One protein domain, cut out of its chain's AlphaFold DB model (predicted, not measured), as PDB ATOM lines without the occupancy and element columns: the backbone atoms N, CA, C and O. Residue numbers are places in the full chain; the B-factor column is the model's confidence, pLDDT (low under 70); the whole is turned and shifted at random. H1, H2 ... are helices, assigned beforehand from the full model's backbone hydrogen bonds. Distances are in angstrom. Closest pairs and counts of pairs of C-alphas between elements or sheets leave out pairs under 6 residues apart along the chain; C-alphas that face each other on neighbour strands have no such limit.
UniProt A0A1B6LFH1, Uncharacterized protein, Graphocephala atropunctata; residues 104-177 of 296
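This is residues 104 to 177 of the 296 residues of an uncharacterized protein of Graphocephala atropunctata (UniProt A0A1B6LFH1). Long helix H1 and helix H4 run side by side, with H2 and H3 at one end and residues 104 to 112 sticking out at the other. The printed part has 74 residues and is all helix, H1 to H4 in order. Only just extended, close to loose, it spans 56 by 19 by 15 A, radius of gyration of the C-alphas 17.0 A.

H1, residues 117 to 141, runs 36.0 A from C-alpha (170.024, 151.799, 160.928). H4, residues 161 to 177, runs 23.0 A to C-alpha (176.971, 158.901, 168.050). H2 is residues 145 to 149, H3 residues 151 to 158.

H1 and H4 touch, opposite ways at a shallow tilt of 28 degrees, closest at the C-alphas of Gly 132 and Pro 167, 4.1 A. In H1 and H3 every O i to N i+4 pair is within hydrogen-bond range, in H4 11 of 13, in H2 0 of 1 but 2 of 2 O i to N i+3.

The printed part has no cut, its links are tight, and residue 143 has pLDDT under 70.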
ATOM      1  N   ASP A 104     187.578 142.770 156.714       85.62
ATOM      2  CA  ASP A 104     187.126 142.548 155.345       85.62
ATOM      3  C   ASP A 104     186.614 143.839 154.707       85.62
ATOM      4  O   ASP A 104     185.697 144.502 155.202       85.62
ATOM      5  N   HIS A 105     187.186 144.179 153.555       83.50
ATOM      6  CA  HIS A 105     186.836 145.387 152.814       83.50
ATOM      7  C   HIS A 105     185.391 145.383 152.295       83.50
ATOM      8  O   HIS A 105     184.781 146.448 152.204       83.50
ATOM      9  N   GLU A 106     184.827 144.211 152.002       82.12
ATOM     10  CA  GLU A 106     183.438 144.084 151.550       82.12
ATOM     11  C   GLU A 106     182.441 144.413 152.669       82.12
ATOM     12  O   GLU A 106     181.483 145.152 152.443       82.12
ATOM     13  N   LEU A 107     182.721 143.984 153.907       84.06
ATOM     14  CA  LEU A 107     181.912 144.336 155.082       84.06
ATOM     15  C   LEU A 107     181.954 145.839 155.384       84.06
ATOM     16  O   LEU A 107     180.989 146.386 155.911       84.06
ATOM     17  N   ARG A 108     183.037 146.534 155.007       86.44
ATOM     18  CA  ARG A 108     183.141 147.994 155.159       86.44
ATOM     19  C   ARG A 108     182.249 148.770 154.195       86.44
ATOM     20  O   ARG A 108     182.097 149.965 154.387       86.44
ATOM     21  N   LYS A 109     181.664 148.167 153.156       83.75
ATOM     22  CA  LYS A 109     180.749 148.887 152.241       83.75
ATOM     23  C   LYS A 109     179.372 149.147 152.859       83.75
ATOM     24  O   LYS A 109     178.572 149.889 152.298       83.75
ATOM     25  N   GLN A 110     179.085 148.534 154.003       86.88
ATOM     26  CA  GLN A 110     177.808 148.640 154.696       86.88
ATOM     27  C   GLN A 110     178.011 149.174 156.115       86.88
ATOM     28  O   GLN A 110     179.123 149.201 156.645       86.88
ATOM     29  N   CYS A 111     176.923 149.616 156.744       88.06
ATOM     30  CA  CYS A 111     176.968 149.977 158.154       88.06
ATOM     31  C   CYS A 111     177.299 148.739 159.012       88.06
ATOM     32  O   CYS A 111     176.829 147.644 158.712       88.06
ATOM     33  N   PRO A 112     178.028 148.901 160.129       86.75
ATOM     34  CA  PRO A 112     178.522 147.773 160.923       86.75
ATOM     35  C   PRO A 112     177.444 147.063 161.765       86.75
ATOM     36  O   PRO A 112     177.752 146.114 162.483       86.75
ATOM     37  N   HIS A 113     176.192 147.527 161.732       87.12
ATOM     38  CA  HIS A 113     175.087 146.959 162.502       87.12
ATOM     39  C   HIS A 113     174.251 145.990 161.657       87.12
ATOM     40  O   HIS A 113     174.120 146.131 160.443       87.12
ATOM     41  N   LYS A 114     173.597 145.032 162.317       84.25
ATOM     42  CA  LYS A 114     172.681 144.101 161.650       84.25
ATOM     43  C   LYS A 114     171.315 144.764 161.428       84.25
ATOM     44  O   LYS A 114     170.702 145.237 162.382       84.25
ATOM     45  N   GLY A 115     170.825 144.769 160.188       86.06
ATOM     46  CA  GLY A 115     169.503 145.297 159.825       86.06
ATOM     47  C   GLY A 115     169.446 146.822 159.664       86.06
ATOM     48  O   GLY A 115     170.450 147.477 159.391       86.06
ATOM     49  N   ASN A 116     168.248 147.395 159.813       92.00
ATOM     50  CA  ASN A 116     167.992 148.816 159.559       92.00
ATOM     51  C   ASN A 116     168.685 149.737 160.578       92.00
ATOM     52  O   ASN A 116     168.548 149.542 161.785       92.00
ATOM     53  N   CYS A 117     169.328 150.809 160.090       91.75
ATOM     54  CA  CYS A 117     170.024 151.799 160.928       91.75
ATOM     55  C   CYS A 117     169.122 152.378 162.021       91.75
ATOM     56  O   CYS A 117     169.524 152.452 163.176       91.75
ATOM     57  N   LEU A 118     167.891 152.757 161.661       93.94
ATOM     58  CA  LEU A 118     166.938 153.336 162.609       93.94
ATOM     59  C   LEU A 118     166.618 152.372 163.750       93.94
ATOM     60  O   LEU A 118     166.572 152.802 164.894       93.94
ATOM     61  N   ASN A 119     166.465 151.078 163.458       94.81
ATOM     62  CA  ASN A 119     166.143 150.078 164.472       94.81
ATOM     63  C   ASN A 119     167.319 149.838 165.436       94.81
ATOM     64  O   ASN A 119     167.121 149.731 166.643       94.81
ATOM     65  N   ASP A 120     168.558 149.800 164.930       93.25
ATOM     66  CA  ASP A 120     169.746 149.691 165.793       93.25
ATOM     67  C   ASP A 120     169.908 150.926 166.695       93.25
ATOM     68  O   ASP A 120     170.191 150.798 167.892       93.25
ATOM     69  N   ILE A 121     169.685 152.120 166.137       95.19
ATOM     70  CA  ILE A 121     169.767 153.391 166.863       95.19
ATOM     71  C   ILE A 121     168.702 153.452 167.962       95.19
ATOM     72  O   ILE A 121     169.054 153.698 169.115       95.19
ATOM     73  N   THR A 122     167.427 153.198 167.647       95.19
ATOM     74  CA  THR A 122     166.331 153.272 168.628       95.19
ATOM     75  C   THR A 122     166.487 152.225 169.722       95.19
ATOM     76  O   THR A 122     166.400 152.561 170.902       95.19
ATOM     77  N   LYS A 123     166.810 150.977 169.360       95.38
ATOM     78  CA  LYS A 123     167.066 149.905 170.329       95.38
ATOM     79  C   LYS A 123     168.190 150.279 171.291       95.38
ATOM     80  O   LYS A 123     168.051 150.113 172.503       95.38
ATOM     81  N   SER A 124     169.296 150.803 170.765       93.44
ATOM     82  CA  SER A 124     170.437 151.211 171.590       93.44
ATOM     83  C   SER A 124     170.079 152.402 172.475       93.44
ATOM     84  O   SER A 124     170.352 152.374 173.668       93.44
ATOM     85  N   SER A 125     169.406 153.408 171.919       96.06
ATOM     86  CA  SER A 125     168.947 154.588 172.652       96.06
ATOM     87  C   SER A 125     168.079 154.209 173.856       96.06
ATOM     88  O   SER A 125     168.396 154.593 174.980       96.06
ATOM     89  N   ILE A 126     167.068 153.356 173.651       96.69
ATOM     90  CA  ILE A 126     166.195 152.854 174.723       96.69
ATOM     91  C   ILE A 126     167.004 152.068 175.758       96.69
ATOM     92  O   ILE A 126     166.830 152.269 176.956       96.69
ATOM     93  N   THR A 127     167.926 151.208 175.318       95.44
ATOM     94  CA  THR A 127     168.751 150.393 176.226       95.44
ATOM     95  C   THR A 127     169.598 151.269 177.155       95.44
ATOM     96  O   THR A 127     169.572 151.090 178.373       95.44
ATOM     97  N   PHE A 128     170.310 152.256 176.606       95.56
ATOM     98  CA  PHE A 128     171.149 153.160 177.399       95.56
ATOM     99  C   PHE A 128     170.334 154.138 178.247       95.56
ATOM    100  O   PHE A 128     170.742 154.459 179.364       95.56
ATOM    101  N   PHE A 129     169.164 154.561 177.768       96.00
ATOM    102  CA  PHE A 129     168.213 155.324 178.569       96.00
ATOM    103  C   PHE A 129     167.745 154.519 179.793       96.00
ATOM    104  O   PHE A 129     167.801 155.017 180.918       96.00
ATOM    105  N   CYS A 130     167.379 153.246 179.605       94.69
ATOM    106  CA  CYS A 130     167.011 152.337 180.693       94.69
ATOM    107  C   CYS A 130     168.169 152.100 181.673       94.69
ATOM    108  O   CYS A 130     167.954 152.153 182.881       94.69
ATOM    109  N   TYR A 131     169.404 151.907 181.194       93.81
ATOM    110  CA  TYR A 131     170.572 151.821 182.081       93.81
ATOM    111  C   TYR A 131     170.775 153.101 182.893       93.81
ATOM    112  O   TYR A 131     171.016 153.026 184.097       93.81
ATOM    113  N   GLY A 132     170.609 154.273 182.274       92.75
ATOM    114  CA  GLY A 132     170.635 155.549 182.984       92.75
ATOM    115  C   GLY A 132     169.553 155.645 184.063       92.75
ATOM    116  O   GLY A 132     169.841 156.091 185.174       92.75
ATOM    117  N   LEU A 133     168.329 155.179 183.779       92.56
ATOM    118  CA  LEU A 133     167.232 155.145 184.757       92.56
ATOM    119  C   LEU A 133     167.541 154.216 185.930       92.56
ATOM    120  O   LEU A 133     167.325 154.599 187.079       92.56
ATOM    121  N   ILE A 134     168.070 153.019 185.661       91.88
ATOM    122  CA  ILE A 134     168.453 152.054 186.697       91.88
ATOM    123  C   ILE A 134     169.551 152.643 187.585       91.88
ATOM    124  O   ILE A 134     169.414 152.635 188.807       91.88
ATOM    125  N   LEU A 135     170.602 153.221 186.998       90.62
ATOM    126  CA  LEU A 135     171.690 153.848 187.755       90.62
ATOM    127  C   LEU A 135     171.194 155.006 188.627       90.62
ATOM    128  O   LEU A 135     171.579 155.108 189.793       90.62
ATOM    129  N   GLN A 136     170.302 155.847 188.100       89.81
ATOM    130  CA  GLN A 136     169.709 156.928 188.884       89.81
ATOM    131  C   GLN A 136     168.838 156.386 190.025       89.81
ATOM    132  O   GLN A 136     168.926 156.867 191.156       89.81
ATOM    133  N   SER A 137     168.040 155.353 189.752       87.62
ATOM    134  CA  SER A 137     167.191 154.689 190.746       87.62
ATOM    135  C   SER A 137     168.018 154.077 191.875       87.62
ATOM    136  O   SER A 137     167.680 154.240 193.049       87.62
ATOM    137  N   LEU A 138     169.132 153.424 191.532       88.69
ATOM    138  CA  LEU A 138     170.077 152.853 192.488       88.69
ATOM    139  C   LEU A 138     170.711 153.944 193.346       88.69
ATOM    140  O   LEU A 138     170.732 153.816 194.564       88.69
ATOM    141  N   LYS A 139     171.153 155.052 192.742       84.62
ATOM    142  CA  LYS A 139     171.748 156.178 193.476       84.62
ATOM    143  C   LYS A 139     170.794 156.769 194.518       84.62
ATOM    144  O   LYS A 139     171.225 157.103 195.617       84.62
ATOM    145  N   VAL A 140     169.510 156.898 194.180       82.88
ATOM    146  CA  VAL A 140     168.485 157.424 195.096       82.88
ATOM    147  C   VAL A 140     168.144 156.407 196.192       82.88
ATOM    148  O   VAL A 140     168.014 156.772 197.360       82.88
ATOM    149  N   THR A 141     168.029 155.126 195.834       82.94
ATOM    150  CA  THR A 141     167.579 154.066 196.752       82.94
ATOM    151  C   THR A 141     168.694 153.544 197.665       82.94
ATOM    152  O   THR A 141     168.396 153.101 198.770       82.94
ATOM    153  N   ALA A 142     169.969 153.658 197.269       78.88
ATOM    154  CA  ALA A 142     171.124 153.147 198.020       78.88
ATOM    155  C   ALA A 142     171.201 153.662 199.467       78.88
ATOM    156  O   ALA A 142     171.695 152.960 200.343       78.88
ATOM    157  N   PHE A 143     170.677 154.862 199.727       69.75
ATOM    158  CA  PHE A 143     170.647 155.460 201.063       69.75
ATOM    159  C   PHE A 143     169.273 155.375 201.741       69.75
ATOM    160  O   PHE A 143     169.170 155.652 202.929       69.75
ATOM    161  N   ASN A 144     168.215 154.997 201.010       73.88
ATOM    162  CA  ASN A 144     166.828 155.045 201.478       73.88
ATOM    163  C   ASN A 144     165.973 153.914 200.876       73.88
ATOM    164  O   ASN A 144     165.034 154.164 200.119       73.88
ATOM    165  N   PHE A 145     166.231 152.662 201.263       76.88
ATOM    166  CA  PHE A 145     165.448 151.500 200.803       76.88
ATOM    167  C   PHE A 145     163.938 151.614 201.078       76.88
ATOM    168  O   PHE A 145     163.126 151.132 200.292       76.88
ATOM    169  N   LYS A 146     163.543 152.324 202.145       76.38
ATOM    170  CA  LYS A 146     162.130 152.591 202.487       76.38
ATOM    171  C   LYS A 146     161.376 153.358 201.392       76.38
ATOM    172  O   LYS A 146     160.150 153.300 201.347       76.38
ATOM    173  N   LEU A 147     162.086 154.058 200.504       75.81
ATOM    174  CA  LEU A 147     161.496 154.778 199.377       75.81
ATOM    175  C   LEU A 147     160.876 153.828 198.344       75.81
ATOM    176  O   LEU A 147     159.873 154.171 197.725       75.81
ATOM    177  N   LEU A 148     161.428 152.618 198.209       76.94
ATOM    178  CA  LEU A 148     160.942 151.610 197.267       76.94
ATOM    179  C   LEU A 148     159.566 151.053 197.672       76.94
ATOM    180  O   LEU A 148     158.784 150.651 196.818       76.94
ATOM    181  N   ALA A 149     159.229 151.117 198.964       78.81
ATOM    182  CA  ALA A 149     157.920 150.729 199.486       78.81
ATOM    183  C   ALA A 149     156.798 151.740 199.156       78.81
ATOM    184  O   ALA A 149     155.632 151.475 199.440       78.81
ATOM    185  N   ARG A 150     157.120 152.908 198.572       83.81
ATOM    186  CA  ARG A 150     156.151 153.952 198.187       83.81
ATOM    187  C   ARG A 150     156.226 154.233 196.677       83.81
ATOM    188  O   ARG A 150     156.869 155.207 196.270       83.81
ATOM    189  N   PRO A 151     155.551 153.430 195.829       80.38
ATOM    190  CA  PRO A 151     155.758 153.443 194.378       80.38
ATOM    191  C   PRO A 151     155.372 154.771 193.713       80.38
ATOM    192  O   PRO A 151     156.055 155.222 192.800       80.38
ATOM    193  N   THR A 152     154.327 155.449 194.194       82.62
ATOM    194  CA  THR A 152     153.880 156.741 193.643       82.62
ATOM    195  C   THR A 152     154.903 157.855 193.869       82.62
ATOM    196  O   THR A 152     155.189 158.640 192.964       82.62
ATOM    197  N   LEU A 153     155.503 157.906 195.061       82.19
ATOM    198  CA  LEU A 153     156.515 158.899 195.414       82.19
ATOM    199  C   LEU A 153     157.856 158.596 194.733       82.19
ATOM    200  O   LEU A 153     158.530 159.518 194.273       82.19
ATOM    201  N   PHE A 154     158.199 157.315 194.599       83.75
ATOM    202  CA  PHE A 154     159.357 156.861 193.837       83.75
ATOM    203  C   PHE A 154     159.247 157.224 192.349       83.75
ATOM    204  O   PHE A 154     160.153 157.863 191.820       83.75
ATOM    205  N   LEU A 155     158.121 156.920 191.688       83.12
ATOM    206  CA  LEU A 155     157.894 157.288 190.283       83.12
ATOM    207  C   LEU A 155     157.929 158.804 190.079       83.12
ATOM    208  O   LEU A 155     158.586 159.285 189.157       83.12
ATOM    209  N   ARG A 156     157.298 159.573 190.974       84.69
ATOM    210  CA  ARG A 156     157.365 161.038 190.923       84.69
ATOM    211  C   ARG A 156     158.805 161.537 191.028       84.69
ATOM    212  O   ARG A 156     159.160 162.467 190.315       84.69
ATOM    213  N   HIS A 157     159.631 160.928 191.878       81.50
ATOM    214  CA  HIS A 157     161.051 161.262 191.964       81.50
ATOM    215  C   HIS A 157     161.832 160.844 190.717       81.50
ATOM    216  O   HIS A 157     162.632 161.639 190.233       81.50
ATOM    217  N   LEU A 158     161.602 159.652 190.162       82.19
ATOM    218  CA  LEU A 158     162.290 159.201 188.948       82.19
ATOM    219  C   LEU A 158     162.027 160.118 187.754       82.19
ATOM    220  O   LEU A 158     162.963 160.463 187.037       82.19
ATOM    221  N   PHE A 159     160.780 160.557 187.578       84.56
ATOM    222  CA  PHE A 159     160.380 161.428 186.473       84.56
ATOM    223  C   PHE A 159     160.607 162.926 186.735       84.56
ATOM    224  O   PHE A 159     160.206 163.766 185.931       84.56
ATOM    225  N   GLN A 160     161.290 163.301 187.820       87.00
ATOM    226  CA  GLN A 160     161.774 164.674 187.967       87.00
ATOM    227  C   GLN A 160     162.862 164.958 186.934       87.00
ATOM    228  O   GLN A 160     163.817 164.194 186.802       87.00
ATOM    229  N   LEU A 161     162.774 166.113 186.268       82.69
ATOM    230  CA  LEU A 161     163.731 166.523 185.233       82.69
ATOM    231  C   LEU A 161     165.188 166.413 185.694       82.69
ATOM    232  O   LEU A 161     166.027 165.947 184.934       82.69
ATOM    233  N   ASN A 162     165.487 166.760 186.949       83.56
ATOM    234  CA  ASN A 162     166.837 166.644 187.506       83.56
ATOM    235  C   ASN A 162     167.356 165.198 187.542       83.56
ATOM    236  O   ASN A 162     168.541 164.977 187.304       83.56
ATOM    237  N   ASN A 163     166.480 164.223 187.795       86.75
ATOM    238  CA  ASN A 163     166.820 162.801 187.821       86.75
ATOM    239  C   ASN A 163     166.827 162.185 186.415       86.75
ATOM    240  O   ASN A 163     167.582 161.250 186.159       86.75
ATOM    241  N   LEU A 164     166.069 162.756 185.477       91.88
ATOM    242  CA  LEU A 164     166.065 162.333 184.077       91.88
ATOM    243  C   LEU A 164     167.273 162.830 183.270       91.88
ATOM    244  O   LEU A 164     167.529 162.292 182.195       91.88
ATOM    245  N   ARG A 165     168.055 163.798 183.771       93.88
ATOM    246  CA  ARG A 165     169.234 164.334 183.059       93.88
ATOM    247  C   ARG A 165     170.227 163.248 182.637       93.88
ATOM    248  O   ARG A 165     170.676 163.268 181.496       93.88
ATOM    249  N   LEU A 166     170.549 162.298 183.521       92.88
ATOM    250  CA  LEU A 166     171.476 161.198 183.220       92.88
ATOM    251  C   LEU A 166     170.908 160.210 182.172       92.88
ATOM    252  O   LEU A 166     171.600 159.958 181.184       92.88
ATOM    253  N   PRO A 167     169.676 159.675 182.322       94.81
ATOM    254  CA  PRO A 167     169.027 158.869 181.285       94.81
ATOM    255  C   PRO A 167     168.963 159.557 179.920       94.81
ATOM    256  O   PRO A 167     169.339 158.958 178.912       94.81
ATOM    257  N   ILE A 168     168.522 160.822 179.890       95.88
ATOM    258  CA  ILE A 168     168.402 161.614 178.660       95.88
ATOM    259  C   ILE A 168     169.777 161.782 178.013       95.88
ATOM    260  O   ILE A 168     169.915 161.534 176.818       95.88
ATOM    261  N   PHE A 169     170.800 162.135 178.798       96.06
ATOM    262  CA  PHE A 169     172.179 162.212 178.326       96.06
ATOM    263  C   PHE A 169     172.634 160.895 177.683       96.06
ATOM    264  O   PHE A 169     173.096 160.906 176.546       96.06
ATOM    265  N   ALA A 170     172.474 159.762 178.375       95.62
ATOM    266  CA  ALA A 170     172.959 158.468 177.898       95.62
ATOM    267  C   ALA A 170     172.257 158.018 176.603       95.62
ATOM    268  O   ALA A 170     172.922 157.596 175.655       95.62
ATOM    269  N   GLY A 171     170.927 158.137 176.541       96.38
ATOM    270  CA  GLY A 171     170.153 157.786 175.347       96.38
ATOM    271  C   GLY A 171     170.466 158.700 174.157       96.38
ATOM    272  O   GLY A 171     170.712 158.221 173.044       96.38
ATOM    273  N   LEU A 172     170.523 160.018 174.384       96.88
ATOM    274  CA  LEU A 172     170.777 160.994 173.323       96.88
ATOM    275  C   LEU A 172     172.217 160.915 172.800       96.88
ATOM    276  O   LEU A 172     172.417 160.941 171.586       96.88
ATOM    277  N   TYR A 173     173.201 160.724 173.686       96.94
ATOM    278  CA  TYR A 173     174.605 160.549 173.306       96.94
ATOM    279  C   TYR A 173     174.771 159.380 172.328       96.94
ATOM    280  O   TYR A 173     175.360 159.539 171.261       96.94
ATOM    281  N   VAL A 174     174.185 158.217 172.637       96.44
ATOM    282  CA  VAL A 174     174.248 157.035 171.755       96.44
ATOM    283  C   VAL A 174     173.494 157.260 170.450       96.44
ATOM    284  O   VAL A 174     173.959 156.827 169.393       96.44
ATOM    285  N   THR A 175     172.359 157.956 170.510       96.88
ATOM    286  CA  THR A 175     171.555 158.287 169.327       96.88
ATOM    287  C   THR A 175     172.351 159.145 168.349       96.88
ATOM    288  O   THR A 175     172.443 158.795 167.174       96.88
ATOM    289  N   LEU A 176     172.977 160.225 168.828       97.50
ATOM    290  CA  LEU A 176     173.812 161.094 167.999       97.50
ATOM    291  C   LEU A 176     175.073 160.373 167.519       97.50
ATOM    292  O   LEU A 176     175.388 160.431 166.333       97.50
ATOM    293  N   LEU A 177     175.753 159.633 168.398       96.75
ATOM    294  CA  LEU A 177     176.971 158.901 168.050       96.75
ATOM    295  C   LEU A 177     176.719 157.907 166.909       96.75
ATOM    296  O   LEU A 177     177.431 157.918 165.903       96.75
TER     297      LEU A 177